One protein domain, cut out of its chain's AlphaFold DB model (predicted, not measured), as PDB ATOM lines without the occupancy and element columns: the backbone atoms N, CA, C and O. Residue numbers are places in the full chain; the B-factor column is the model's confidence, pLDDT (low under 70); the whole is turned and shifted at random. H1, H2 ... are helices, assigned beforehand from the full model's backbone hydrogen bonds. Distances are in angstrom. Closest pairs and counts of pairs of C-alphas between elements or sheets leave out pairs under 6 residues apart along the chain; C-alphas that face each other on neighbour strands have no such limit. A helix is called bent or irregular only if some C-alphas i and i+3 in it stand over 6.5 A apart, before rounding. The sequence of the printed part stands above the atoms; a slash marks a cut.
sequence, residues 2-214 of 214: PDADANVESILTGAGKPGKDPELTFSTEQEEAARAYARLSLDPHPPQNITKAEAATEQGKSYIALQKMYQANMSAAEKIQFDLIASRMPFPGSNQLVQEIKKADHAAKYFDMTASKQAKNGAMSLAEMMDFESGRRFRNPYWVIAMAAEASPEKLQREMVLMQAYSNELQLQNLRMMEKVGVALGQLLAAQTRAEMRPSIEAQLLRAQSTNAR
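AT A GLANCE: This is residues 2 to 214 of the 214 residues of an uncharacterized protein of Cupriavidus nantongensis (UniProt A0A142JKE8). A long rod is built along one very long helix, H10, whose arm H10a makes most of the length and whose shorter arm H10b turns off at a bend. H4 packs on one end of H10a and on H10b, H8 packs on H10a nearer its other end, and both run back against it; the hairpin of H1 and H2 packs on H4 near the middle of the rod, and H6 and H9, with H5 and H7 close by, make a cluster round H8. The printed part has 213 residues with ten named helices, H1 to H10 in chain order, and no named strand; the class is all helix, with helix packing part aligned and part crossed. The whole is loose, with a radius of gyration of the C-alphas of 24.0 A and spans of 90 by 30 by 30 A.

HOW THE PARTS SIT: H10, residues 155 to 211, was assigned as one helix by its hydrogen bonds but is bent: C-alphas 196 and 199 are 7.4 A apart. Its arms, H10a, residues 155 to 196, and H10b, residues 199 to 211, stand at a steep tilt of 45 degrees. H4, residues 58 to 87, touches H10a with residues 70 to 84 alone, opposite ways at a shallow tilt of 18 degrees; the closest C-alphas, of Ala 77 and Gly 186, are 4.0 A apart. H4 has a kink of 49 degrees near residue 77, and is neither bent nor irregular, but only just: C-alphas 77 and 80 are 6.5 A apart. H4 touches H10b with residues 59 to 67 alone, closest at the C-alphas of Gln 59 and Ala 208, 4.8 A. H3, residues 52 to 56, touches H10b, closest at the C-alphas of Glu 54 and Ala 208, 5.9 A. H2, residues 28 to 42, touches H4 at a steep tilt of 49 degrees, opposite ways, closest at the C-alphas of Ala 38 and Gln 81, 6.4 A. H1, residues 9 to 14, forms a helical hairpin with H2; the closest C-alphas, of Ser 10 and Ala 34, are 4.7 A apart. H8, residues 126 to 138, is irregular, with C-alphas 134 and 137 7.1 A apart; it touches H10a, closest at the C-alphas of Ser 134 and Glu 169, 5.4 A. H6, residues 105 to 114, touches H8 at the C-alphas of Ala 107 and Arg 136, their closest, 6.2 A. H9, residues 141 to 149, touches H6, opposite ways at a shallow tilt of 19 degrees, closest at the C-alphas of His 106 and Tyr 142, 4.9 A. H5, residues 94 to 101, and H8 are near each other. H7, residues 117 to 120, is close to but not clearly touching H6, with the closest C-alphas, of Asp 112 and Lys 120, 6.8 A apart. Every O i to N i+4 pair is within hydrogen-bond range in H2, H3, H5, H6, H9, H10a and H10b; the counts are 1 of 2 in H1, 22 of 26 in H4 and 7 of 9 in H8, and H7 is too short for such a pair.

IN THESE COORDINATES: H10a is 61.3 A long, from C-alpha 155 at (63.130, 6.602, 44.515) to C-alpha 196 at (79.945, 49.033, 85.449), and H10b is 19.0 A. H4 is 42.3 A long, H2 21.0 A and H8 19.3 A. H1 begins at C-alpha 9, at (64.656, 25.559, 80.532).

THE WHOLE: The two C-alphas farthest apart, of Pro 153 and Arg 214, are 91.2 A apart. The printed part has no cut, and the link from H1 to H2, 13 residues, is long. Residues 149 to 154, of which 149 belongs to H9, stand free. The mean pLDDT of the printed part is 92.2; residues 151 to 156 and 212 to 214 are under 70.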
ATOM      1  N   PRO A   2      58.009  24.130  90.245       76.69
ATOM      2  CA  PRO A   2      59.232  24.029  91.052       76.69
ATOM      3  C   PRO A   2      60.457  24.572  90.304       76.69
ATOM      4  O   PRO A   2      60.615  24.252  89.128       76.69
ATOM      5  N   ASP A   3      61.265  25.399  90.975       83.69
ATOM      6  CA  ASP A   3      62.548  25.974  90.513       83.69
ATOM      7  C   ASP A   3      62.525  26.670  89.142       83.69
ATOM      8  O   ASP A   3      63.555  26.868  88.494       83.69
ATOM      9  N   ALA A   4      61.338  27.040  88.664       87.25
ATOM     10  CA  ALA A   4      61.165  27.524  87.304       87.25
ATOM     11  C   ALA A   4      61.769  28.924  87.094       87.25
ATOM     12  O   ALA A   4      62.227  29.248  86.005       87.25
ATOM     13  N   ASP A   5      61.823  29.742  88.133       86.56
ATOM     14  CA  ASP A   5      62.485  31.046  88.145       86.56
ATOM     15  C   ASP A   5      64.020  30.958  88.203       86.56
ATOM     16  O   ASP A   5      64.692  31.939  87.898       86.56
ATOM     17  N   ALA A   6      64.583  29.788  88.512       89.75
ATOM     18  CA  ALA A   6      66.027  29.545  88.584       89.75
ATOM     19  C   ALA A   6      66.563  28.636  87.461       89.75
ATOM     20  O   ALA A   6      67.765  28.369  87.403       89.75
ATOM     21  N   ASN A   7      65.700  28.164  86.556       92.44
ATOM     22  CA  ASN A   7      66.060  27.210  85.511       92.44
ATOM     23  C   ASN A   7      65.899  27.803  84.101       92.44
ATOM     24  O   ASN A   7      64.810  28.220  83.709       92.44
ATOM     25  N   VAL A   8      66.976  27.763  83.307       93.25
ATOM     26  CA  VAL A   8      67.003  28.256  81.918       93.25
ATOM     27  C   VAL A   8      66.017  27.539  80.998       93.25
ATOM     28  O   VAL A   8      65.531  28.127  80.030       93.25
ATOM     29  N   GLU A   9      65.647  26.298  81.317       93.31
ATOM     30  CA  GLU A   9      64.656  25.559  80.532       93.31
ATOM     31  C   GLU A   9      63.287  26.247  80.525       93.31
ATOM     32  O   GLU A   9      62.528  26.084  79.571       93.31
ATOM     33  N   SER A  10      62.997  27.112  81.505       95.38
ATOM     34  CA  SER A  10      61.779  27.925  81.519       95.38
ATOM     35  C   SER A  10      61.627  28.808  80.286       95.38
ATOM     36  O   SER A  10      60.501  28.995  79.835       95.38
ATOM     37  N   ILE A  11      62.723  29.308  79.701       95.25
ATOM     38  CA  ILE A  11      62.680  30.105  78.462       95.25
ATOM     39  C   ILE A  11      62.957  29.269  77.204       95.25
ATOM     40  O   ILE A  11      62.477  29.622  76.128       95.25
ATOM     41  N   LEU A  12      63.703  28.161  77.310       93.75
ATOM     42  CA  LEU A  12      64.099  27.348  76.153       93.75
ATOM     43  C   LEU A  12      63.015  26.338  75.745       93.75
ATOM     44  O   LEU A  12      62.626  26.305  74.571       93.75
ATOM     45  N   THR A  13      62.530  25.544  76.705       93.88
ATOM     46  CA  THR A  13      61.658  24.370  76.486       93.88
ATOM     47  C   THR A  13      60.422  24.335  77.396       93.88
ATOM     48  O   THR A  13      59.719  23.322  77.477       93.88
ATOM     49  N   GLY A  14      60.166  25.427  78.112       94.81
ATOM     50  CA  GLY A  14      59.040  25.606  79.018       94.81
ATOM     51  C   GLY A  14      59.289  25.006  80.397       94.81
ATOM     52  O   GLY A  14      59.856  23.924  80.537       94.81
ATOM     53  N   ALA A  15      58.807  25.696  81.427       95.12
ATOM     54  CA  ALA A  15      58.922  25.254  82.812       95.12
ATOM     55  C   ALA A  15      58.160  23.940  83.072       95.12
ATOM     56  O   ALA A  15      57.134  23.662  82.447       95.12
ATOM     57  N   GLY A  16      58.650  23.124  84.007       91.38
ATOM     58  CA  GLY A  16      58.025  21.854  84.377       91.38
ATOM     59  C   GLY A  16      58.921  20.979  85.250       91.38
ATOM     60  O   GLY A  16      59.937  21.435  85.765       91.38
ATOM     61  N   LYS A  17      58.531  19.713  85.442       88.25
ATOM     62  CA  LYS A  17      59.347  18.745  86.193       88.25
ATOM     63  C   LYS A  17      60.634  18.405  85.423       88.25
ATOM     64  O   LYS A  17      60.589  18.368  84.192       88.25
ATOM     65  N   PRO A  18      61.743  18.087  86.115       83.62
ATOM     66  CA  PRO A  18      62.950  17.582  85.465       83.62
ATOM     67  C   PRO A  18      62.651  16.388  84.550       83.62
ATOM     68  O   PRO A  18      61.896  15.492  84.929       83.62
ATOM     69  N   GLY A  19      63.241  16.385  83.352       82.75
ATOM     70  CA  GLY A  19      63.097  15.299  82.378       82.75
ATOM     71  C   GLY A  19      61.777  15.270  81.602       82.75
ATOM     72  O   GLY A  19      61.527  14.284  80.915       82.75
ATOM     73  N   LYS A  20      60.927  16.304  81.697       88.62
ATOM     74  CA  LYS A  20      59.761  16.415  80.808       88.62
ATOM     75  C   LYS A  20      60.185  16.620  79.351       88.62
ATOM     76  O   LYS A  20      61.258  17.162  79.084       88.62
ATOM     77  N   ASP A  21      59.289  16.278  78.430       89.94
ATOM     78  CA  ASP A  21      59.471  16.626  77.026       89.94
ATOM     79  C   ASP A  21      59.450  18.157  76.827       89.94
ATOM     80  O   ASP A  21      58.746  18.881  77.554       89.94
ATOM     81  N   PRO A  22      60.215  18.678  75.849       92.50
ATOM     82  CA  PRO A  22      60.159  20.083  75.484       92.50
ATOM     83  C   PRO A  22      58.754  20.506  75.055       92.50
ATOM     84  O   PRO A  22      58.117  19.853  74.236       92.50
ATOM     85  N   GLU A  23      58.291  21.646  75.562       95.25
ATOM     86  CA  GLU A  23      57.051  22.279  75.112       95.25
ATOM     87  C   GLU A  23      57.420  23.606  74.462       95.25
ATOM     88  O   GLU A  23      58.027  24.462  75.101       95.25
ATOM     89  N   LEU A  24      57.096  23.774  73.180       97.00
ATOM     90  CA  LEU A  24      57.460  24.974  72.425       97.00
ATOM     91  C   LEU A  24      56.303  25.967  72.316       97.00
ATOM     92  O   LEU A  24      56.512  27.093  71.869       97.00
ATOM     93  N   THR A  25      55.114  25.593  72.780       98.00
ATOM     94  CA  THR A  25      53.989  26.492  73.018       98.00
ATOM     95  C   THR A  25      53.677  26.542  74.503       98.00
ATOM     96  O   THR A  25      53.222  25.563  75.092       98.00
ATOM     97  N   PHE A  26      53.949  27.687  75.120       97.38
ATOM     98  CA  PHE A  26      53.840  27.841  76.565       97.38
ATOM     99  C   PHE A  26      52.387  28.013  77.009       97.38
ATOM    100  O   PHE A  26      51.558  28.618  76.329       97.38
ATOM    101  N   SER A  27      52.078  27.464  78.184       96.06
ATOM    102  CA  SER A  27      50.896  27.853  78.967       96.06
ATOM    103  C   SER A  27      51.115  29.231  79.585       96.06
ATOM    104  O   SER A  27      52.249  29.703  79.662       96.06
ATOM    105  N   THR A  28      50.049  29.845  80.096       95.44
ATOM    106  CA  THR A  28      50.146  31.082  80.880       95.44
ATOM    107  C   THR A  28      51.108  30.919  82.057       95.44
ATOM    108  O   THR A  28      51.985  31.753  82.252       95.44
ATOM    109  N   GLU A  29      51.043  29.801  82.781       95.12
ATOM    110  CA  GLU A  29      51.939  29.546  83.909       95.12
ATOM    111  C   GLU A  29      53.402  29.410  83.459       95.12
ATOM    112  O   GLU A  29      54.320  29.811  84.178       95.12
ATOM    113  N   GLN A  30      53.646  28.823  82.282       96.62
ATOM    114  CA  GLN A  30      54.998  28.691  81.727       96.62
ATOM    115  C   GLN A  30      55.534  30.026  81.231       96.62
ATOM    116  O   GLN A  30      56.706  30.310  81.449       96.62
ATOM    117  N   GLU A  31      54.692  30.853  80.615       97.19
ATOM    118  CA  GLU A  31      55.046  32.216  80.232       97.19
ATOM    119  C   GLU A  31      55.441  33.041  81.463       97.19
ATOM    120  O   GLU A  31      56.495  33.677  81.470       97.19
ATOM    121  N   GLU A  32      54.633  33.010  82.523       96.38
ATOM    122  CA  GLU A  32      54.924  33.715  83.773       96.38
ATOM    123  C   GLU A  32      56.246  33.254  84.388       96.38
ATOM    124  O   GLU A  32      57.080  34.085  84.758       96.38
ATOM    125  N   ALA A  33      56.480  31.941  84.430       96.62
ATOM    126  CA  ALA A  33      57.735  31.373  84.907       96.62
ATOM    127  C   ALA A  33      58.935  31.795  84.044       96.62
ATOM    128  O   ALA A  33      59.976  32.180  84.573       96.62
ATOM    129  N   ALA A  34      58.783  31.783  82.720       97.12
ATOM    130  CA  ALA A  34      59.811  32.209  81.779       97.12
ATOM    131  C   ALA A  34      60.165  33.694  81.964       97.12
ATOM    132  O   ALA A  34      61.340  34.064  82.002       97.12
ATOM    133  N   ARG A  35      59.155  34.553  82.158       96.69
ATOM    134  CA  ARG A  35      59.342  35.982  82.458       96.69
ATOM    135  C   ARG A  35      59.989  36.203  83.825       96.69
ATOM    136  O   ARG A  35      60.804  37.115  83.955       96.69
ATOM    137  N   ALA A  36      59.645  35.399  84.829       96.00
ATOM    138  CA  ALA A  36      60.272  35.450  86.148       96.00
ATOM    139  C   ALA A  36      61.761  35.078  86.073       96.00
ATOM    140  O   ALA A  36      62.593  35.854  86.540       96.00
ATOM    141  N   TYR A  37      62.097  33.976  85.393       96.62
ATOM    142  CA  TYR A  37      63.485  33.582  85.132       96.62
ATOM    143  C   TYR A  37      64.263  34.671  84.385       96.62
ATOM    144  O   TYR A  37      65.381  35.019  84.770       96.62
ATOM    145  N   ALA A  38      63.676  35.246  83.330       96.56
ATOM    146  CA  ALA A  38      64.337  36.293  82.557       96.56
ATOM    147  C   ALA A  38      64.669  37.508  83.432       96.56
ATOM    148  O   ALA A  38      65.811  37.958  83.445       96.56
ATOM    149  N   ARG A  39      63.712  37.983  84.240       94.12
ATOM    150  CA  ARG A  39      63.942  39.088  85.184       94.12
ATOM    151  C   ARG A  39      65.016  38.744  86.214       94.12
ATOM    152  O   ARG A  39      65.931  39.535  86.405       94.12
ATOM    153  N   LEU A  40      64.934  37.570  86.841       94.62
ATOM    154  CA  LEU A  40      65.863  37.179  87.901       94.62
ATOM    155  C   LEU A  40      67.292  36.984  87.378       94.62
ATOM    156  O   LEU A  40      68.250  37.417  88.015       94.62
ATOM    157  N   SER A  41      67.448  36.361  86.209       95.81
ATOM    158  CA  SER A  41      68.768  36.110  85.622       95.81
ATOM    159  C   SER A  41      69.430  37.388  85.087       95.81
ATOM    160  O   SER A  41      70.652  37.553  85.192       95.81
ATOM    161  N   LEU A  42      68.638  38.324  84.557       95.81
ATOM    162  CA  LEU A  42      69.135  39.559  83.946       95.81
ATOM    163  C   LEU A  42      69.278  40.721  84.920       95.81
ATOM    164  O   LEU A  42      70.227  41.486  84.801       95.81
ATOM    165  N   ASP A  43      68.406  40.869  85.907       94.75
ATOM    166  CA  ASP A  43      68.546  41.909  86.922       94.75
ATOM    167  C   ASP A  43      67.830  41.512  88.219       94.75
ATOM    168  O   ASP A  43      66.684  41.901  88.449       94.75
ATOM    169  N   PRO A  44      68.490  40.732  89.096       92.00
ATOM    170  CA  PRO A  44      67.875  40.287  90.341       92.00
ATOM    171  C   PRO A  44      67.613  41.442  91.319       92.00
ATOM    172  O   PRO A  44      66.809  41.296  92.236       92.00
ATOM    173  N   HIS A  45      68.280  42.589  91.143       91.19
ATOM    174  CA  HIS A  45      68.192  43.730  92.050       91.19
ATOM    175  C   HIS A  45      68.136  45.043  91.257       91.19
ATOM    176  O   HIS A  45      69.098  45.817  91.304       91.19
ATOM    177  N   PRO A  46      67.033  45.345  90.550       93.00
ATOM    178  CA  PRO A  46      66.947  46.537  89.714       93.00
ATOM    179  C   PRO A  46      67.085  47.836  90.525       93.00
ATOM    180  O   PRO A  46      66.825  47.845  91.734       93.00
ATOM    181  N   PRO A  47      67.532  48.951  89.906       94.62
ATOM    182  CA  PRO A  47      67.659  50.232  90.598       94.62
ATOM    183  C   PRO A  47      66.348  50.655  91.269       94.62
ATOM    184  O   PRO A  47      65.289  50.616  90.648       94.62
ATOM    185  N   GLN A  48      66.418  51.089  92.528       95.00
ATOM    186  CA  GLN A  48      65.227  51.420  93.316       95.00
ATOM    187  C   GLN A  48      64.515  52.665  92.781       95.00
ATOM    188  O   GLN A  48      65.151  53.624  92.353       95.00
ATOM    189  N   ASN A  49      63.188  52.697  92.846       94.00
ATOM    190  CA  ASN A  49      62.452  53.925  92.556       94.00
ATOM    191  C   ASN A  49      62.639  54.941  93.692       94.00
ATOM    192  O   ASN A  49      62.705  54.561  94.858       94.00
ATOM    193  N   ILE A  50      62.672  56.227  93.343       94.81
ATOM    194  CA  ILE A  50      62.644  57.335  94.306       94.81
ATOM    195  C   ILE A  50      61.247  57.959  94.375       94.81
ATOM    196  O   ILE A  50      60.439  57.839  93.448       94.81
ATOM    197  N   THR A  51      60.948  58.628  95.481       96.00
ATOM    198  CA  THR A  51      59.696  59.362  95.681       96.00
ATOM    199  C   THR A  51      59.590  60.561  94.737       96.00
ATOM    200  O   THR A  51      60.576  61.060  94.193       96.00
ATOM    201  N   LYS A  52      58.370  61.090  94.571       94.62
ATOM    202  CA  LYS A  52      58.142  62.302  93.763       94.62
ATOM    203  C   LYS A  52      58.907  63.524  94.290       94.62
ATOM    204  O   LYS A  52      59.340  64.341  93.487       94.62
ATOM    205  N   ALA A  53      59.063  63.645  95.612       93.88
ATOM    206  CA  ALA A  53      59.793  64.747  96.236       93.88
ATOM    207  C   ALA A  53      61.296  64.662  95.926       93.88
ATOM    208  O   ALA A  53      61.879  65.628  95.440       93.88
ATOM    209  N   GLU A  54      61.899  63.481  96.090       94.50
ATOM    210  CA  GLU A  54      63.305  63.243  95.737       94.50
ATOM    211  C   GLU A  54      63.551  63.488  94.247       94.50
ATOM    212  O   GLU A  54      64.515  64.159  93.887       94.50
ATOM    213  N   ALA A  55      62.647  63.022  93.377       95.06
ATOM    214  CA  ALA A  55      62.741  63.188  91.927       95.06
ATOM    215  C   ALA A  55      62.731  64.655  91.462       95.06
ATOM    216  O   ALA A  55      63.230  64.950  90.375       95.06
ATOM    217  N   ALA A  56      62.175  65.574  92.260       94.75
ATOM    218  CA  ALA A  56      62.145  67.000  91.939       94.75
ATOM    219  C   ALA A  56      63.490  67.705  92.195       94.75
ATOM    220  O   ALA A  56      63.748  68.757  91.605       94.75
ATOM    221  N   THR A  57      64.353  67.127  93.037       95.88
ATOM    222  CA  THR A  57      65.692  67.660  93.338       95.88
ATOM    223  C   THR A  57      66.657  67.456  92.167       95.88
ATOM    224  O   THR A  57      66.482  66.550  91.349       95.88
ATOM    225  N   GLU A  58      67.722  68.257  92.091       95.50
ATOM    226  CA  GLU A  58      68.773  68.070  91.077       95.50
ATOM    227  C   GLU A  58      69.441  66.690  91.200       95.50
ATOM    228  O   GLU A  58      69.653  65.998  90.204       95.50
ATOM    229  N   GLN A  59      69.678  66.228  92.430       96.38
ATOM    230  CA  GLN A  59      70.245  64.912  92.716       96.38
ATOM    231  C   GLN A  59      69.323  63.781  92.240       96.38
ATOM    232  O   GLN A  59      69.811  62.799  91.673       96.38
ATOM    233  N   GLY A  60      68.007  63.925  92.428       96.81
ATOM    234  CA  GLY A  60      67.003  62.977  91.946       96.81
ATOM    235  C   GLY A  60      66.892  62.941  90.424       96.81
ATOM    236  O   GLY A  60      66.826  61.857  89.845       96.81
ATOM    237  N   LYS A  61      66.968  64.093  89.744       97.25
ATOM    238  CA  LYS A  61      67.024  64.143  88.271       97.25
ATOM    239  C   LYS A  61      68.259  63.423  87.731       97.25
ATOM    240  O   LYS A  61      68.139  62.630  86.795       97.25
ATOM    241  N   SER A  62      69.431  63.642  88.335       96.81
ATOM    242  CA  SER A  62      70.656  62.916  87.971       96.81
ATOM    243  C   SER A  62      70.537  61.411  88.226       96.81
ATOM    244  O   SER A  62      70.976  60.621  87.395       96.81
ATOM    245  N   TYR A  63      69.908  60.999  89.332       97.94
ATOM    246  CA  TYR A  63      69.638  59.585  89.608       97.94
ATOM    247  C   TYR A  63      68.763  58.948  88.520       97.94
ATOM    248  O   TYR A  63      69.133  57.923  87.951       97.94
ATOM    249  N   ILE A  64      67.649  59.593  88.164       97.62
ATOM    250  CA  ILE A  64      66.741  59.118  87.108       97.62
ATOM    251  C   ILE A  64      67.466  59.015  85.762       97.62
ATOM    252  O   ILE A  64      67.233  58.070  85.009       97.62
ATOM    253  N   ALA A  65      68.358  59.957  85.442       97.25
ATOM    254  CA  ALA A  65      69.164  59.887  84.225       97.25
ATOM    255  C   ALA A  65      70.064  58.637  84.209       97.25
ATOM    256  O   ALA A  65      70.062  57.905  83.219       97.25
ATOM    257  N   LEU A  66      70.755  58.338  85.316       97.31
ATOM    258  CA  LEU A  66      71.569  57.124  85.442       97.31
ATOM    259  C   LEU A  66      70.724  55.844  85.362       97.31
ATOM    260  O   LEU A  66      71.121  54.901  84.680       97.31
ATOM    261  N   GLN A  67      69.541  55.818  85.989       97.06
ATOM    262  CA  GLN A  67      68.608  54.692  85.864       97.06
ATOM    263  C   GLN A  67      68.177  54.467  84.413       97.06
ATOM    264  O   GLN A  67      68.138  53.326  83.959       97.06
ATOM    265  N   LYS A  68      67.875  55.536  83.666       96.56
ATOM    266  CA  LYS A  68      67.503  55.430  82.248       96.56
ATOM    267  C   LYS A  68      68.647  54.908  81.390       96.56
ATOM    268  O   LYS A  68      68.411  54.056  80.542       96.56
ATOM    269  N   MET A  69      69.874  55.385  81.613       95.50
ATOM    270  CA  MET A  69      71.055  54.865  80.910       95.50
ATOM    271  C   MET A  69      71.254  53.373  81.197       95.50
ATOM    272  O   MET A  69      71.494  52.592  80.281       95.50
ATOM    273  N   TYR A  70      71.090  52.971  82.457       97.19
ATOM    274  CA  TYR A  70      71.164  51.571  82.860       97.19
ATOM    275  C   TYR A  70      70.094  50.714  82.182       97.19
ATOM    276  O   TYR A  70      70.418  49.685  81.598       97.19
ATOM    277  N   GLN A  71      68.836  51.161  82.193       95.62
ATOM    278  CA  GLN A  71      67.745  50.456  81.518       95.62
ATOM    279  C   GLN A  71      67.959  50.369  80.005       95.62
ATOM    280  O   GLN A  71      67.668  49.336  79.413       95.62
ATOM    281  N   ALA A  72      68.509  51.411  79.373       94.62
ATOM    282  CA  ALA A  72      68.845  51.369  77.953       94.62
ATOM    283  C   ALA A  72      69.870  50.263  77.649       94.62
ATOM    284  O   ALA A  72      69.655  49.474  76.728       94.62
ATOM    285  N   ASN A  73      70.922  50.136  78.463       93.06
ATOM    286  CA  ASN A  73      71.924  49.076  78.308       93.06
ATOM    287  C   ASN A  73      71.346  47.684  78.611       93.06
ATOM    288  O   ASN A  73      71.584  46.734  77.862       93.06
ATOM    289  N   MET A  74      70.520  47.573  79.653       96.00
ATOM    290  CA  MET A  74      69.824  46.334  80.008       96.00
ATOM    291  C   MET A  74      68.829  45.878  78.935       96.00
ATOM    292  O   MET A  74      68.683  44.677  78.718       96.00
ATOM    293  N   SER A  75      68.194  46.802  78.206       95.19
ATOM    294  CA  SER A  75      67.175  46.460  77.204       95.19
ATOM    295  C   SER A  75      67.699  45.537  76.094       95.19
ATOM    296  O   SER A  75      66.974  44.663  75.616       95.19
ATOM    297  N   ALA A  76      68.975  45.669  75.715       88.12
ATOM    298  CA  ALA A  76      69.613  44.786  74.741       88.12
ATOM    299  C   ALA A  76      69.806  43.362  75.291       88.12
ATOM    300  O   ALA A  76      69.572  42.389  74.574       88.12
ATOM    301  N   ALA A  77      70.181  43.238  76.567       92.69
ATOM    302  CA  ALA A  77      70.309  41.956  77.255       92.69
ATOM    303  C   ALA A  77      68.949  41.257  77.436       92.69
ATOM    304  O   ALA A  77      68.839  40.038  77.291       92.69
ATOM    305  N   GLU A  78      67.906  42.041  77.704       95.19
ATOM    306  CA  GLU A  78      66.523  41.588  77.864       95.19
ATOM    307  C   GLU A  78      65.897  41.104  76.560       95.19
ATOM    308  O   GLU A  78      65.215  40.074  76.544       95.19
ATOM    309  N   LYS A  79      66.144  41.819  75.457       94.62
ATOM    310  CA  LYS A  79      65.465  41.581  74.182       94.62
ATOM    311  C   LYS A  79      65.552  40.127  73.718       94.62
ATOM    312  O   LYS A  79      64.536  39.574  73.316       94.62
ATOM    313  N   ILE A  80      66.721  39.493  73.814       90.88
ATOM    314  CA  ILE A  80      66.910  38.117  73.327       90.88
ATOM    315  C   ILE A  80      66.006  37.133  74.080       90.88
ATOM    316  O   ILE A  80      65.330  36.314  73.461       90.88
ATOM    317  N   GLN A  81      65.960  37.222  75.412       95.69
ATOM    318  CA  GLN A  81      65.141  36.311  76.212       95.69
ATOM    319  C   GLN A  81      63.646  36.588  76.025       95.69
ATOM    320  O   GLN A  81      62.862  35.646  75.933       95.69
ATOM    321  N   PHE A  82      63.231  37.853  75.915       96.38
ATOM    322  CA  PHE A  82      61.819  38.179  75.693       96.38
ATOM    323  C   PHE A  82      61.334  37.864  74.276       96.38
ATOM    324  O   PHE A  82      60.194  37.426  74.136       96.38
ATOM    325  N   ASP A  83      62.174  38.010  73.248       95.69
ATOM    326  CA  ASP A  83      61.863  37.551  71.889       95.69
ATOM    327  C   ASP A  83      61.709  36.023  71.865       95.69
ATOM    328  O   ASP A  83      60.784  35.492  71.242       95.69
ATOM    329  N   LEU A  84      62.565  35.307  72.604       95.38
ATOM    330  CA  LEU A  84      62.453  33.863  72.760       95.38
ATOM    331  C   LEU A  84      61.126  33.489  73.424       95.38
ATOM    332  O   LEU A  84      60.386  32.695  72.852       95.38
ATOM    333  N   ILE A  85      60.776  34.101  74.560       97.25
ATOM    334  CA  ILE A  85      59.483  33.886  75.233       97.25
ATOM    335  C   ILE A  85      58.323  34.180  74.275       97.25
ATOM    336  O   ILE A  85      57.410  33.368  74.149       97.25
ATOM    337  N   ALA A  86      58.376  35.297  73.546       96.69
ATOM    338  CA  ALA A  86      57.340  35.673  72.588       96.69
ATOM    339  C   ALA A  86      57.173  34.631  71.472       96.69
ATOM    340  O   ALA A  86      56.048  34.304  71.102       96.69
ATOM    341  N   SER A  87      58.268  34.042  70.980       96.44
ATOM    342  CA  SER A  87      58.216  32.976  69.967       96.44
ATOM    343  C   SER A  87      57.536  31.689  70.454       96.44
ATOM    344  O   SER A  87      57.139  30.868  69.626       96.44
ATOM    345  N   ARG A  88      57.410  31.514  71.780       97.31
ATOM    346  CA  ARG A  88      56.722  30.390  72.434       97.31
ATOM    347  C   ARG A  88      55.245  30.673  72.707       97.31
ATOM    348  O   ARG A  88      54.536  29.782  73.169       97.31
ATOM    349  N   MET A  89      54.757  31.872  72.391       97.00
ATOM    350  CA  MET A  89      53.348  32.223  72.547       97.00
ATOM    351  C   MET A  89      52.530  31.833  71.311       97.00
ATOM    352  O   MET A  89      53.051  31.886  70.192       97.00
ATOM    353  N   PRO A  90      51.249  31.452  71.477       96.19
ATOM    354  CA  PRO A  90      50.375  31.156  70.350       96.19
ATOM    355  C   PRO A  90      50.234  32.344  69.394       96.19
ATOM    356  O   PRO A  90      50.065  33.482  69.835       96.19
ATOM    357  N   PHE A  91      50.237  32.079  68.087       94.38
ATOM    358  CA  PHE A  91      49.980  33.108  67.074       94.38
ATOM    359  C   PHE A  91      48.533  33.039  66.535       94.38
ATOM    360  O   PHE A  91      47.913  31.963  66.550       94.38
ATOM    361  N   PRO A  92      47.968  34.163  66.044       95.19
ATOM    362  CA  PRO A  92      46.630  34.185  65.451       95.19
ATOM    363  C   PRO A  92      46.497  33.233  64.253       95.19
ATOM    364  O   PRO A  92      47.337  33.236  63.360       95.19
ATOM    365  N   GLY A  93      45.429  32.432  64.214       93.69
ATOM    366  CA  GLY A  93      45.186  31.458  63.137       93.69
ATOM    367  C   GLY A  93      45.870  30.097  63.325       93.69
ATOM    368  O   GLY A  93      45.695  29.203  62.496       93.69
ATOM    369  N   SER A  94      46.597  29.892  64.430       95.38
ATOM    370  CA  SER A  94      47.226  28.603  64.750       95.38
ATOM    371  C   SER A  94      46.236  27.431  64.803       95.38
ATOM    372  O   SER A  94      46.574  26.329  64.379       95.38
ATOM    373  N   ASN A  95      44.991  27.662  65.222       96.25
ATOM    374  CA  ASN A  95      43.943  26.640  65.248       96.25
ATOM    375  C   ASN A  95      43.605  26.079  63.855       96.25
ATOM    376  O   ASN A  95      43.460  24.867  63.705       96.25
ATOM    377  N   GLN A  96      43.504  26.941  62.841       96.06
ATOM    378  CA  GLN A  96      43.246  26.540  61.458       96.06
ATOM    379  C   GLN A  96      44.421  25.731  60.915       96.06
ATOM    380  O   GLN A  96      44.220  24.676  60.319       96.06
ATOM    381  N   LEU A  97      45.653  26.162  61.196       93.44
ATOM    382  CA  LEU A  97      46.840  25.415  60.792       93.44
ATOM    383  C   LEU A  97      46.890  24.022  61.437       93.44
ATOM    384  O   LEU A  97      47.162  23.043  60.748       93.44
ATOM    385  N   VAL A  98      46.569  23.904  62.730       95.56
ATOM    386  CA  VAL A  98      46.486  22.599  63.411       95.56
ATOM    387  C   VAL A  98      45.416  21.705  62.769       95.56
ATOM    388  O   VAL A  98      45.641  20.506  62.603       95.56
ATOM    389  N   GLN A  99      44.271  22.260  62.360       96.06
ATOM    390  CA  GLN A  99      43.246  21.504  61.629       96.06
ATOM    391  C   GLN A  99      43.747  21.015  60.263       96.06
ATOM    392  O   GLN A  99      43.508  19.861  59.912       96.06
ATOM    393  N   GLU A 100      44.473  21.849  59.516       95.12
ATOM    394  CA  GLU A 100      45.081  21.458  58.238       95.12
ATOM    395  C   GLU A 100      46.140  20.362  58.412       95.12
ATOM    396  O   GLU A 100      46.132  19.380  57.669       95.12
ATOM    397  N   ILE A 101      47.005  20.471  59.428       93.69
ATOM    398  CA  ILE A 101      48.008  19.445  59.767       93.69
ATOM    399  C   ILE A 101      47.340  18.083  59.984       93.69
ATOM    400  O   ILE A 101      47.821  17.061  59.488       93.69
ATOM    401  N   LYS A 102      46.199  18.069  60.679       93.44
ATOM    402  CA  LYS A 102      45.470  16.842  61.018       93.44
ATOM    403  C   LYS A 102      44.787  16.158  59.825       93.44
ATOM    404  O   LYS A 102      44.318  15.035  59.982       93.44
ATOM    405  N   LYS A 103      44.757  16.768  58.631       94.56
ATOM    406  CA  LYS A 103      44.191  16.135  57.421       94.56
ATOM    407  C   LYS A 103      45.053  15.002  56.860       94.56
ATOM    408  O   LYS A 103      44.523  14.119  56.192       94.56
ATOM    409  N   ALA A 104      46.364  15.020  57.101       90.94
ATOM    410  CA  ALA A 104      47.271  13.962  56.659       90.94
ATOM    411  C   ALA A 104      47.584  13.007  57.820       90.94
ATOM    412  O   ALA A 104      48.178  13.425  58.808       90.94
ATOM    413  N   ASP A 105      47.248  11.717  57.691       94.19
ATOM    414  CA  ASP A 105      47.356  10.727  58.784       94.19
ATOM    415  C   ASP A 105      48.763  10.652  59.411       94.19
ATOM    416  O   ASP A 105      48.920  10.747  60.627       94.19
ATOM    417  N   HIS A 106      49.815  10.571  58.587       92.62
ATOM    418  CA  HIS A 106      51.200  10.533  59.070       92.62
ATOM    419  C   HIS A 106      51.625  11.827  59.785       92.62
ATOM    420  O   HIS A 106      52.468  11.789  60.681       92.62
ATOM    421  N   ALA A 107      51.069  12.973  59.383       94.56
ATOM    422  CA  ALA A 107      51.352  14.267  59.994       94.56
ATOM    423  C   ALA A 107      50.583  14.423  61.312       94.56
ATOM    424  O   ALA A 107      51.168  14.859  62.297       94.56
ATOM    425  N   ALA A 108      49.319  13.992  61.351       96.62
ATOM    426  CA  ALA A 108      48.485  13.970  62.548       96.62
ATOM    427  C   ALA A 108      49.107  13.103  63.652       96.62
ATOM    428  O   ALA A 108      49.295  13.575  64.768       96.62
ATOM    429  N   LYS A 109      49.527  11.873  63.320       96.44
ATOM    430  CA  LYS A 109      50.191  10.961  64.272       96.44
ATOM    431  C   LYS A 109      51.491  11.534  64.824       96.44
ATOM    432  O   LYS A 109      51.768  11.403  66.013       96.44
ATOM    433  N   TYR A 110      52.290  12.171  63.969       96.38
ATOM    434  CA  TYR A 110      53.521  12.825  64.401       96.38
ATOM    435  C   TYR A 110      53.231  14.039  65.291       96.38
ATOM    436  O   TYR A 110      53.836  14.172  66.348       96.38
ATOM    437  N   PHE A 111      52.249  14.866  64.923       96.62
ATOM    438  CA  PHE A 111      51.807  16.006  65.726       96.62
ATOM    439  C   PHE A 111      51.320  15.566  67.113       96.62
ATOM    440  O   PHE A 111      51.752  16.108  68.125       96.62
ATOM    441  N   ASP A 112      50.480  14.534  67.190       95.50
ATOM    442  CA  ASP A 112      49.972  14.019  68.465       95.50
ATOM    443  C   ASP A 112      51.080  13.408  69.344       95.50
ATOM    444  O   ASP A 112      50.955  13.386  70.572       95.50
ATOM    445  N   MET A 113      52.184  12.963  68.739       94.31
ATOM    446  CA  MET A 113      53.360  12.457  69.445       94.31
ATOM    447  C   MET A 113      54.245  13.586  69.988       94.31
ATOM    448  O   MET A 113      54.669  13.503  71.135       94.31
ATOM    449  N   THR A 114      54.517  14.634  69.202       94.69
ATOM    450  CA  THR A 114      55.565  15.622  69.530       94.69
ATOM    451  C   THR A 114      55.050  16.975  70.005       94.69
ATOM    452  O   THR A 114      55.801  17.717  70.627       94.69
ATOM    453  N   ALA A 115      53.804  17.337  69.699       96.19
ATOM    454  CA  ALA A 115      53.281  18.652  70.046       96.19
ATOM    455  C   ALA A 115      53.077  18.809  71.563       96.19
ATOM    456  O   ALA A 115      52.730  17.861  72.279       96.19
ATOM    457  N   SER A 116      53.225  20.040  72.037       96.50
ATOM    458  CA  SER A 116      52.834  20.475  73.373       96.50
ATOM    459  C   SER A 116      51.335  20.272  73.603       96.50
ATOM    460  O   SER A 116      50.521  20.178  72.675       96.50
ATOM    461  N   LYS A 117      50.928  20.251  74.873       95.19
ATOM    462  CA  LYS A 117      49.511  20.138  75.244       95.19
ATOM    463  C   LYS A 117      48.670  21.294  74.669       95.19
ATOM    464  O   LYS A 117      47.511  21.104  74.312       95.19
ATOM    465  N   GLN A 118      49.257  22.475  74.542       96.19
ATOM    466  CA  GLN A 118      48.641  23.725  74.120       96.19
ATOM    467  C   GLN A 118      48.360  23.668  72.618       96.19
ATOM    468  O   GLN A 118      47.229  23.916  72.194       96.19
ATOM    469  N   ALA A 119      49.337  23.215  71.827       96.75
ATOM    470  CA  ALA A 119      49.166  23.025  70.390       96.75
ATOM    471  C   ALA A 119      48.178  21.902  70.066       96.75
ATOM    472  O   ALA A 119      47.357  22.056  69.160       96.75
ATOM    473  N   LYS A 120      48.156  20.817  70.855       95.69
ATOM    474  CA  LYS A 120      47.122  19.767  70.748       95.69
ATOM    475  C   LYS A 120      45.706  20.309  70.945       95.69
ATOM    476  O   LYS A 120      44.781  19.827  70.290       95.69
ATOM    477  N   ASN A 121      45.561  21.354  71.760       94.69
ATOM    478  CA  ASN A 121      44.312  22.086  71.980       94.69
ATOM    479  C   ASN A 121      44.062  23.212  70.954       94.69
ATOM    480  O   ASN A 121      43.108  23.973  71.100       94.69
ATOM    481  N   GLY A 122      44.888  23.320  69.910       94.50
ATOM    482  CA  GLY A 122      44.716  24.269  68.809       94.50
ATOM    483  C   GLY A 122      45.417  25.615  68.991       94.50
ATOM    484  O   GLY A 122      45.270  26.474  68.127       94.50
ATOM    485  N   ALA A 123      46.180  25.815  70.067       96.12
ATOM    486  CA  ALA A 123      46.973  27.023  70.285       96.12
ATOM    487  C   ALA A 123      48.452  26.702  70.062       96.12
ATOM    488  O   ALA A 123      49.076  26.089  70.920       96.12
ATOM    489  N   MET A 124      49.006  27.091  68.913       97.31
ATOM    490  CA  MET A 124      50.378  26.749  68.519       97.31
ATOM    491  C   MET A 124      51.234  28.005  68.373       97.31
ATOM    492  O   MET A 124      50.780  29.011  67.821       97.31
ATOM    493  N   SER A 125      52.471  27.944  68.859       97.94
ATOM    494  CA  SER A 125      53.473  28.994  68.689       97.94
ATOM    495  C   SER A 125      54.230  28.867  67.364       97.94
ATOM    496  O   SER A 125      54.217  27.822  66.709       97.94
ATOM    497  N   LEU A 126      54.941  29.926  66.969       94.56
ATOM    498  CA  LEU A 126      55.819  29.864  65.795       94.56
ATOM    499  C   LEU A 126      56.989  28.900  66.019       94.56
ATOM    500  O   LEU A 126      57.362  28.167  65.104       94.56
ATOM    501  N   ALA A 127      57.542  28.860  67.233       96.38
ATOM    502  CA  ALA A 127      58.629  27.948  67.568       96.38
ATOM    503  C   ALA A 127      58.216  26.479  67.432       96.38
ATOM    504  O   ALA A 127      59.017  25.665  66.972       96.38
ATOM    505  N   GLU A 128      56.983  26.151  67.819       97.25
ATOM    506  CA  GLU A 128      56.444  24.801  67.686       97.25
ATOM    507  C   GLU A 128      56.104  24.459  66.239       97.25
ATOM    508  O   GLU A 128      56.406  23.361  65.784       97.25
ATOM    509  N   MET A 129      55.569  25.421  65.482       95.50
ATOM    510  CA  MET A 129      55.346  25.258  64.045       95.50
ATOM    511  C   MET A 129      56.651  24.931  63.308       95.50
ATOM    512  O   MET A 129      56.683  24.012  62.496       95.50
ATOM    513  N   MET A 130      57.734  25.658  63.594       94.38
ATOM    514  CA  MET A 130      59.042  25.420  62.971       94.38
ATOM    515  C   MET A 130      59.612  24.040  63.325       94.38
ATOM    516  O   MET A 130      60.156  23.355  62.456       94.38
ATOM    517  N   ASP A 131      59.478  23.620  64.584       95.50
ATOM    518  CA  ASP A 131      59.920  22.294  65.029       95.50
ATOM    519  C   ASP A 131      59.102  21.160  64.398       95.50
ATOM    520  O   ASP A 131      59.648  20.157  63.924       95.50
ATOM    521  N   PHE A 132      57.789  21.353  64.293       95.56
ATOM    522  CA  PHE A 132      56.917  20.410  63.616       95.56
ATOM    523  C   PHE A 132      57.231  20.318  62.116       95.56
ATOM    524  O   PHE A 132      57.419  19.220  61.598       95.56
ATOM    525  N   GLU A 133      57.326  21.442  61.402       92.75
ATOM    526  CA  GLU A 133      57.513  21.457  59.943       92.75
ATOM    527  C   GLU A 133      58.884  20.929  59.493       92.75
ATOM    528  O   GLU A 133      58.986  20.277  58.449       92.75
ATOM    529  N   SER A 134      59.933  21.149  60.287       93.00
ATOM    530  CA  SER A 134      61.251  20.531  60.062       93.00
ATOM    531  C   SER A 134      61.234  19.026  60.359       93.00
ATOM    532  O   SER A 134      61.755  18.228  59.576       93.00
ATOM    533  N   GLY A 135      60.551  18.613  61.433       92.62
ATOM    534  CA  GLY A 135      60.515  17.226  61.895       92.62
ATOM    535  C   GLY A 135      59.533  16.304  61.165       92.62
ATOM    536  O   GLY A 135      59.797  15.106  61.066       92.62
ATOM    537  N   ARG A 136      58.430  16.822  60.603       91.69
ATOM    538  CA  ARG A 136      57.291  16.037  60.056       91.69
ATOM    539  C   ARG A 136      57.630  15.084  58.906       91.69
ATOM    540  O   ARG A 136      56.748  14.345  58.469       91.69
ATOM    541  N   ARG A 137      58.867  15.119  58.403       89.19
ATOM    542  CA  ARG A 137      59.419  14.195  57.400       89.19
ATOM    543  C   ARG A 137      60.595  13.411  57.972       89.19
ATOM    544  O   ARG A 137      60.449  12.227  58.231       89.19
ATOM    545  N   PHE A 138      61.728  14.080  58.214       88.62
ATOM    546  CA  PHE A 138      62.978  13.417  58.601       88.62
ATOM    547  C   PHE A 138      62.876  12.673  59.942       88.62
ATOM    548  O   PHE A 138      63.309  11.529  60.041       88.62
ATOM    549  N   ARG A 139      62.253  13.287  60.957       91.88
ATOM    550  CA  ARG A 139      62.057  12.680  62.288       91.88
ATOM    551  C   ARG A 139      60.761  11.870  62.396       91.88
ATOM    552  O   ARG A 139      60.485  11.306  63.450       91.88
ATOM    553  N   ASN A 140      59.948  11.819  61.337       93.38
ATOM    554  CA  ASN A 140      58.620  11.221  61.368       93.38
ATOM    555  C   ASN A 140      58.628   9.778  60.827       93.38
ATOM    556  O   ASN A 140      58.578   9.586  59.607       93.38
ATOM    557  N   PRO A 141      58.590   8.748  61.693       90.81
ATOM    558  CA  PRO A 141      58.563   7.361  61.234       90.81
ATOM    559  C   PRO A 141      57.302   7.036  60.421       90.81
ATOM    560  O   PRO A 141      57.364   6.239  59.488       90.81
ATOM    561  N   TYR A 142      56.167   7.685  60.706       92.00
ATOM    562  CA  TYR A 142      54.922   7.473  59.964       92.00
ATOM    563  C   TYR A 142      55.009   7.989  58.528       92.00
ATOM    564  O   TYR A 142      54.408   7.402  57.633       92.00
ATOM    565  N   TRP A 143      55.777   9.059  58.296       88.56
ATOM    566  CA  TRP A 143      56.045   9.543  56.944       88.56
ATOM    567  C   TRP A 143      56.903   8.537  56.176       88.56
ATOM    568  O   TRP A 143      56.550   8.171  55.059       88.56
ATOM    569  N   VAL A 144      57.973   8.023  56.791       84.62
ATOM    570  CA  VAL A 144      58.852   7.020  56.161       84.62
ATOM    571  C   VAL A 144      58.070   5.760  55.782       84.62
ATOM    572  O   VAL A 144      58.201   5.273  54.661       84.62
ATOM    573  N   ILE A 145      57.210   5.268  56.678       87.19
ATOM    574  CA  ILE A 145      56.357   4.098  56.420       87.19
ATOM    575  C   ILE A 145      55.376   4.373  55.274       87.19
ATOM    576  O   ILE A 145      55.267   3.555  54.363       87.19
ATOM    577  N   ALA A 146      54.690   5.522  55.292       84.19
ATOM    578  CA  ALA A 146      53.755   5.896  54.232       84.19
ATOM    579  C   ALA A 146      54.453   5.967  52.865       84.19
ATOM    580  O   ALA A 146      53.975   5.390  51.894       84.19
ATOM    581  N   MET A 147      55.634   6.588  52.807       80.62
ATOM    582  CA  MET A 147      56.420   6.695  51.577       80.62
ATOM    583  C   MET A 147      56.988   5.357  51.107       80.62
ATOM    584  O   MET A 147      57.149   5.174  49.904       80.62
ATOM    585  N   ALA A 148      57.299   4.423  52.007       79.00
ATOM    586  CA  ALA A 148      57.763   3.084  51.642       79.00
ATOM    587  C   ALA A 148      56.638   2.199  51.076       79.00
ATOM    588  O   ALA A 148      56.908   1.325  50.253       79.00
ATOM    589  N   ALA A 149      55.391   2.429  51.501       79.31
ATOM    590  CA  ALA A 149      54.213   1.708  51.021       79.31
ATOM    591  C   ALA A 149      53.750   2.159  49.622       79.31
ATOM    592  O   ALA A 149      53.051   1.412  48.936       79.31
ATOM    593  N   GLU A 150      54.145   3.355  49.177       72.00
ATOM    594  CA  GLU A 150      53.845   3.847  47.831       72.00
ATOM    595  C   GLU A 150      54.723   3.147  46.774       72.00
ATOM    596  O   GLU A 150      55.949   3.321  46.698       72.00
ATOM    597  N   ALA A 151      54.071   2.334  45.936       55.00
ATOM    598  CA  ALA A 151      54.678   1.642  44.806       55.00
ATOM    599  C   ALA A 151      54.895   2.624  43.647       55.00
ATOM    600  O   ALA A 151      54.044   2.756  42.768       55.00
ATOM    601  N   SER A 152      56.022   3.337  43.654       64.31
ATOM    602  CA  SER A 152      56.303   4.332  42.619       64.31
ATOM    603  C   SER A 152      57.794   4.401  42.205       64.31
ATOM    604  O   SER A 152      58.679   4.138  43.037       64.31
ATOM    605  N   PRO A 153      58.113   4.702  40.923       55.06
ATOM    606  CA  PRO A 153      59.484   4.743  40.389       55.06
ATOM    607  C   PRO A 153      60.366   5.886  40.926       55.06
ATOM    608  O   PRO A 153      61.573   5.895  40.685       55.06
ATOM    609  N   GLU A 154      59.824   6.843  41.680       69.88
ATOM    610  CA  GLU A 154      60.509   8.082  42.084       69.88
ATOM    611  C   GLU A 154      61.392   7.914  43.335       69.88
ATOM    612  O   GLU A 154      61.408   8.752  44.239       69.88
ATOM    613  N   LYS A 155      62.168   6.825  43.415       68.94
ATOM    614  CA  LYS A 155      63.130   6.602  44.515       68.94
ATOM    615  C   LYS A 155      64.095   7.780  44.682       68.94
ATOM    616  O   LYS A 155      64.270   8.255  45.795       68.94
ATOM    617  N   LEU A 156      64.635   8.307  43.581       66.50
ATOM    618  CA  LEU A 156      65.539   9.461  43.617       66.50
ATOM    619  C   LEU A 156      64.857  10.725  44.167       66.50
ATOM    620  O   LEU A 156      65.462  11.446  44.953       66.50
ATOM    621  N   GLN A 157      63.593  10.975  43.808       79.88
ATOM    622  CA  GLN A 157      62.850  12.130  44.321       79.88
ATOM    623  C   GLN A 157      62.600  12.007  45.828       79.88
ATOM    624  O   GLN A 157      62.711  12.997  46.550       79.88
ATOM    625  N   ARG A 158      62.299  10.797  46.317       77.44
ATOM    626  CA  ARG A 158      62.160  10.531  47.758       77.44
ATOM    627  C   ARG A 158      63.467  10.801  48.504       77.44
ATOM    628  O   ARG A 158      63.435  11.492  49.519       77.44
ATOM    629  N   GLU A 159      64.597  10.342  47.967       76.56
ATOM    630  CA  GLU A 159      65.922  10.630  48.536       76.56
ATOM    631  C   GLU A 159      66.231  12.136  48.536       76.56
ATOM    632  O   GLU A 159      66.665  12.677  49.550       76.56
ATOM    633  N   MET A 160      65.924  12.860  47.452       82.94
ATOM    634  CA  MET A 160      66.086  14.321  47.399       82.94
ATOM    635  C   MET A 160      65.239  15.041  48.461       82.94
ATOM    636  O   MET A 160      65.723  15.959  49.126       82.94
ATOM    637  N   VAL A 161      63.987  14.619  48.662       84.81
ATOM    638  CA  VAL A 161      63.105  15.184  49.698       84.81
ATOM    639  C   VAL A 161      63.630  14.885  51.104       84.81
ATOM    640  O   VAL A 161      63.588  15.766  51.964       84.81
ATOM    641  N   LEU A 162      64.153  13.680  51.342       85.25
ATOM    642  CA  LEU A 162      64.781  13.310  52.612       85.25
ATOM    643  C   LEU A 162      66.033  14.145  52.898       85.25
ATOM    644  O   LEU A 162      66.168  14.669  54.003       85.25
ATOM    645  N   MET A 163      66.904  14.338  51.904       84.31
ATOM    646  CA  MET A 163      68.082  15.202  52.028       84.31
ATOM    647  C   MET A 163      67.694  16.647  52.365       84.31
ATOM    648  O   MET A 163      68.305  17.260  53.241       84.31
ATOM    649  N   GLN A 164      66.655  17.189  51.720       91.06
ATOM    650  CA  GLN A 164      66.165  18.533  52.031       91.06
ATOM    651  C   GLN A 164      65.570  18.614  53.444       91.06
ATOM    652  O   GLN A 164      65.826  19.579  54.162       91.06
ATOM    653  N   ALA A 165      64.800  17.610  53.868       89.31
ATOM    654  CA  ALA A 165      64.247  17.560  55.220       89.31
ATOM    655  C   ALA A 165      65.352  17.481  56.286       89.31
ATOM    656  O   ALA A 165      65.281  18.186  57.289       89.31
ATOM    657  N   TYR A 166      66.402  16.694  56.038       89.88
ATOM    658  CA  TYR A 166      67.584  16.642  56.897       89.88
ATOM    659  C   TYR A 166      68.312  17.993  56.963       89.88
ATOM    660  O   TYR A 166      68.679  18.448  58.043       89.88
ATOM    661  N   SER A 167      68.468  18.680  55.829       95.00
ATOM    662  CA  SER A 167      69.047  20.031  55.791       95.00
ATOM    663  C   SER A 167      68.243  21.028  56.637       95.00
ATOM    664  O   SER A 167      68.820  21.769  57.433       95.00
ATOM    665  N   ASN A 168      66.909  21.004  56.538       93.25
ATOM    666  CA  ASN A 168      66.032  21.856  57.349       93.25
ATOM    667  C   ASN A 168      66.169  21.558  58.852       93.25
ATOM    668  O   ASN A 168      66.177  22.478  59.668       93.25
ATOM    669  N   GLU A 169      66.303  20.283  59.217       92.75
ATOM    670  CA  GLU A 169      66.533  19.857  60.599       92.75
ATOM    671  C   GLU A 169      67.868  20.393  61.140       92.75
ATOM    672  O   GLU A 169      67.908  20.974  62.225       92.75
ATOM    673  N   LEU A 170      68.954  20.286  60.367       95.25
ATOM    674  CA  LEU A 170      70.250  20.859  60.746       95.25
ATOM    675  C   LEU A 170      70.174  22.381  60.927       95.25
ATOM    676  O   LEU A 170      70.763  22.928  61.859       95.25
ATOM    677  N   GLN A 171      69.429  23.079  60.065       96.19
ATOM    678  CA  GLN A 171      69.203  24.520  60.203       96.19
ATOM    679  C   GLN A 171      68.446  24.861  61.491       96.19
ATOM    680  O   GLN A 171      68.834  25.803  62.185       96.19
ATOM    681  N   LEU A 172      67.418  24.086  61.851       95.44
ATOM    682  CA  LEU A 172      66.712  24.276  63.117       95.44
ATOM    683  C   LEU A 172      67.638  24.035  64.314       95.44
ATOM    684  O   LEU A 172      67.646  24.837  65.245       95.44
ATOM    685  N   GLN A 173      68.447  22.975  64.298       94.81
ATOM    686  CA  GLN A 173      69.400  22.694  65.378       94.81
ATOM    687  C   GLN A 173      70.434  23.816  65.535       94.81
ATOM    688  O   GLN A 173      70.718  24.241  66.658       94.81
ATOM    689  N   ASN A 174      70.931  24.363  64.421       96.81
ATOM    690  CA  ASN A 174      71.802  25.537  64.430       96.81
ATOM    691  C   ASN A 174      71.103  26.759  65.037       96.81
ATOM    692  O   ASN A 174      71.688  27.426  65.890       96.81
ATOM    693  N   LEU A 175      69.844  27.023  64.667       95.31
ATOM    694  CA  LEU A 175      69.052  28.098  65.267       95.31
ATOM    695  C   LEU A 175      68.895  27.902  66.781       95.31
ATOM    696  O   LEU A 175      69.131  28.840  67.535       95.31
ATOM    697  N   ARG A 176      68.575  26.690  67.254       94.31
ATOM    698  CA  ARG A 176      68.467  26.391  68.696       94.31
ATOM    699  C   ARG A 176      69.783  26.610  69.436       94.31
ATOM    700  O   ARG A 176      69.777  27.101  70.563       94.31
ATOM    701  N   MET A 177      70.912  26.263  68.823       95.81
ATOM    702  CA  MET A 177      72.221  26.564  69.400       95.81
ATOM    703  C   MET A 177      72.453  28.079  69.476       95.81
ATOM    704  O   MET A 177      72.882  28.577  70.515       95.81
ATOM    705  N   MET A 178      72.115  28.825  68.421       95.69
ATOM    706  CA  MET A 178      72.209  30.289  68.420       95.69
ATOM    707  C   MET A 178      71.290  30.936  69.464       95.69
ATOM    708  O   MET A 178      71.721  31.881  70.118       95.69
ATOM    709  N   GLU A 179      70.076  30.415  69.685       94.19
ATOM    710  CA  GLU A 179      69.187  30.853  70.776       94.19
ATOM    711  C   GLU A 179      69.887  30.700  72.138       94.19
ATOM    712  O   GLU A 179      69.948  31.657  72.911       94.19
ATOM    713  N   LYS A 180      70.492  29.536  72.417       95.81
ATOM    714  CA  LYS A 180      71.231  29.278  73.671       95.81
ATOM    715  C   LYS A 180      72.432  30.211  73.842       95.81
ATOM    716  O   LYS A 180      72.636  30.758  74.925       95.81
ATOM    717  N   VAL A 181      73.204  30.421  72.776       97.06
ATOM    718  CA  VAL A 181      74.329  31.369  72.773       97.06
ATOM    719  C   VAL A 181      73.831  32.791  73.030       97.06
ATOM    720  O   VAL A 181      74.402  33.494  73.859       97.06
ATOM    721  N   GLY A 182      72.742  33.205  72.384       95.81
ATOM    722  CA  GLY A 182      72.134  34.518  72.581       95.81
ATOM    723  C   GLY A 182      71.677  34.746  74.023       95.81
ATOM    724  O   GLY A 182      71.942  35.809  74.579       95.81
ATOM    725  N   VAL A 183      71.059  33.744  74.658       96.81
ATOM    726  CA  VAL A 183      70.688  33.799  76.084       96.81
ATOM    727  C   VAL A 183      71.921  34.032  76.959       96.81
ATOM    728  O   VAL A 183      71.914  34.942  77.789       96.81
ATOM    729  N   ALA A 184      72.993  33.262  76.750       97.00
ATOM    730  CA  ALA A 184      74.231  33.402  77.515       97.00
ATOM    731  C   ALA A 184      74.897  34.775  77.306       97.00
ATOM    732  O   ALA A 184      75.331  35.407  78.269       97.00
ATOM    733  N   LEU A 185      74.932  35.273  76.065       96.69
ATOM    734  CA  LEU A 185      75.464  36.601  75.745       96.69
ATOM    735  C   LEU A 185      74.627  37.725  76.366       96.69
ATOM    736  O   LEU A 185      75.194  38.683  76.887       96.69
ATOM    737  N   GLY A 186      73.299  37.597  76.371       96.31
ATOM    738  CA  GLY A 186      72.414  38.537  77.061       96.31
ATOM    739  C   GLY A 186      72.692  38.574  78.565       96.31
ATOM    740  O   GLY A 186      72.861  39.646  79.138       96.31
ATOM    741  N   GLN A 187      72.838  37.411  79.205       96.88
ATOM    742  CA  GLN A 187      73.194  37.330  80.628       96.88
ATOM    743  C   GLN A 187      74.574  37.930  80.930       96.88
ATOM    744  O   GLN A 187      74.735  38.610  81.946       96.88
ATOM    745  N   LEU A 188      75.554  37.732  80.045       97.19
ATOM    746  CA  LEU A 188      76.879  38.338  80.170       97.19
ATOM    747  C   LEU A 188      76.815  39.867  80.054       97.19
ATOM    748  O   LEU A 188      77.374  40.565  80.899       97.19
ATOM    749  N   LEU A 189      76.094  40.390  79.058       96.81
ATOM    750  CA  LEU A 189      75.897  41.830  78.874       96.81
ATOM    751  C   LEU A 189      75.195  42.464  80.084       96.81
ATOM    752  O   LEU A 189      75.594  43.535  80.545       96.81
ATOM    753  N   ALA A 190      74.187  41.788  80.639       97.62
ATOM    754  CA  ALA A 190      73.515  42.218  81.860       97.62
ATOM    755  C   ALA A 190      74.467  42.245  83.065       97.62
ATOM    756  O   ALA A 190      74.513  43.222  83.814       97.62
ATOM    757  N   ALA A 191      75.270  41.194  83.246       97.19
ATOM    758  CA  ALA A 191      76.273  41.139  84.304       97.19
ATOM    759  C   ALA A 191      77.307  42.270  84.186       97.19
ATOM    760  O   ALA A 191      77.600  42.918  85.192       97.19
ATOM    761  N   GLN A 192      77.792  42.552  82.976       97.62
ATOM    762  CA  GLN A 192      78.717  43.654  82.710       97.62
ATOM    763  C   GLN A 192      78.077  45.018  82.998       97.62
ATOM    764  O   GLN A 192      78.639  45.814  83.749       97.62
ATOM    765  N   THR A 193      76.869  45.258  82.482       97.12
ATOM    766  CA  THR A 193      76.117  46.503  82.720       97.12
ATOM    767  C   THR A 193      75.934  46.755  84.217       97.12
ATOM    768  O   THR A 193      76.140  47.872  84.701       97.12
ATOM    769  N   ARG A 194      75.603  45.705  84.983       97.00
ATOM    770  CA  ARG A 194      75.509  45.793  86.444       97.00
ATOM    771  C   ARG A 194      76.854  46.149  87.073       97.00
ATOM    772  O   ARG A 194      76.905  47.077  87.873       97.00
ATOM    773  N   ALA A 195      77.925  45.455  86.701       97.00
ATOM    774  CA  ALA A 195      79.257  45.695  87.254       97.00
ATOM    775  C   ALA A 195      79.749  47.135  87.014       97.00
ATOM    776  O   ALA A 195      80.329  47.743  87.911       97.00
ATOM    777  N   GLU A 196      79.481  47.696  85.835       96.56
ATOM    778  CA  GLU A 196      79.945  49.033  85.449       96.56
ATOM    779  C   GLU A 196      79.107  50.162  86.064       96.56
ATOM    780  O   GLU A 196      79.642  51.199  86.459       96.56
ATOM    781  N   MET A 197      77.785  49.988  86.152       97.19
ATOM    782  CA  MET A 197      76.879  51.104  86.450       97.19
ATOM    783  C   MET A 197      76.301  51.087  87.866       97.19
ATOM    784  O   MET A 197      75.999  52.158  88.401       97.19
ATOM    785  N   ARG A 198      76.141  49.913  88.495       95.44
ATOM    786  CA  ARG A 198      75.476  49.795  89.808       95.44
ATOM    787  C   ARG A 198      76.123  50.628  90.910       95.44
ATOM    788  O   ARG A 198      75.371  51.351  91.563       95.44
ATOM    789  N   PRO A 199      77.460  50.635  91.087       96.62
ATOM    790  CA  PRO A 199      78.077  51.428  92.150       96.62
ATOM    791  C   PRO A 199      77.756  52.926  92.032       96.62
ATOM    792  O   PRO A 199      77.438  53.587  93.019       96.62
ATOM    793  N   SER A 200      77.773  53.457  90.806       96.56
ATOM    794  CA  SER A 200      77.464  54.864  90.529       96.56
ATOM    795  C   SER A 200      75.989  55.192  90.771       96.56
ATOM    796  O   SER A 200      75.671  56.243  91.331       96.56
ATOM    797  N   ILE A 201      75.084  54.290  90.383       97.38
ATOM    798  CA  ILE A 201      73.639  54.427  90.612       97.38
ATOM    799  C   ILE A 201      73.330  54.417  92.110       97.38
ATOM    800  O   ILE A 201      72.601  55.283  92.585       97.38
ATOM    801  N   GLU A 202      73.906  53.482  92.863       96.44
ATOM    802  CA  GLU A 202      73.691  53.342  94.308       96.44
ATOM    803  C   GLU A 202      74.248  54.539  95.083       96.44
ATOM    804  O   GLU A 202      73.566  55.096  95.945       96.44
ATOM    805  N   ALA A 203      75.440  55.022  94.724       96.88
ATOM    806  CA  ALA A 203      75.988  56.247  95.300       96.88
ATOM    807  C   ALA A 203      75.094  57.468  95.017       96.88
ATOM    808  O   ALA A 203      74.912  58.326  95.886       96.88
ATOM    809  N   GLN A 204      74.515  57.556  93.815       97.31
ATOM    810  CA  GLN A 204      73.620  58.654  93.454       97.31
ATOM    811  C   GLN A 204      72.243  58.542  94.133       97.31
ATOM    812  O   GLN A 204      71.672  59.575  94.487       97.31
ATOM    813  N   LEU A 205      71.742  57.326  94.379       96.81
ATOM    814  CA  LEU A 205      70.521  57.085  95.156       96.81
ATOM    815  C   LEU A 205      70.646  57.664  96.569       96.81
ATOM    816  O   LEU A 205      69.785  58.431  96.996       96.81
ATOM    817  N   LEU A 206      71.753  57.369  97.260       96.38
ATOM    818  CA  LEU A 206      72.013  57.888  98.607       96.38
ATOM    819  C   LEU A 206      72.038  59.421  98.634       96.38
ATOM    820  O   LEU A 206      71.493  60.042  99.547       96.38
ATOM    821  N   ARG A 207      72.626  60.051  97.607       95.06
ATOM    822  CA  ARG A 207      72.619  61.515  97.473       95.06
ATOM    823  C   ARG A 207      71.201  62.051  97.312       95.06
ATOM    824  O   ARG A 207      70.838  62.970  98.041       95.06
ATOM    825  N   ALA A 208      70.403  61.462  96.420       94.00
ATOM    826  CA  ALA A 208      69.020  61.875  96.187       94.00
ATOM    827  C   ALA A 208      68.154  61.769  97.456       94.00
ATOM    828  O   ALA A 208      67.407  62.696  97.763       94.00
ATOM    829  N   GLN A 209      68.313  60.692  98.229       93.00
ATOM    830  CA  GLN A 209      67.598  60.484  99.493       93.00
ATOM    831  C   GLN A 209      68.049  61.470 100.585       93.00
ATOM    832  O   GLN A 209      67.231  62.006 101.329       93.00
ATOM    833  N   SER A 210      69.350  61.777 100.655       87.62
ATOM    834  CA  SER A 210      69.897  62.698 101.665       87.62
ATOM    835  C   SER A 210      69.451  64.155 101.493       87.62
ATOM    836  O   SER A 210      69.366  64.888 102.477       87.62
ATOM    837  N   THR A 211      69.150  64.586 100.262       70.56
ATOM    838  CA  THR A 211      68.703  65.958  99.972       70.56
ATOM    839  C   THR A 211      67.294  66.232 100.496       70.56
ATOM    840  O   THR A 211      66.987  67.376 100.802       70.56
ATOM    841  N   ASN A 212      66.464  65.197 100.648       61.66
ATOM    842  CA  ASN A 212      65.086  65.316 101.132       61.66
ATOM    843  C   ASN A 212      64.966  65.172 102.666       61.66
ATOM    844  O   ASN A 212      63.896  65.380 103.228       61.66
ATOM    845  N   ALA A 213      66.054  64.795 103.349       58.50
ATOM    846  CA  ALA A 213      66.120  64.681 104.810       58.50
ATOM    847  C   ALA A 213      66.474  66.011 105.519       58.50
ATOM    848  O   ALA A 213      66.674  66.020 106.734       58.50
ATOM    849  N   ARG A 214      66.590  67.113 104.768       47.62
ATOM    850  CA  ARG A 214      66.820  68.481 105.252       47.62
ATOM    851  C   ARG A 214      65.660  69.373 104.846       47.62
ATOM    852  O   ARG A 214      65.322  70.253 105.662       47.62
TER     853      ARG A 214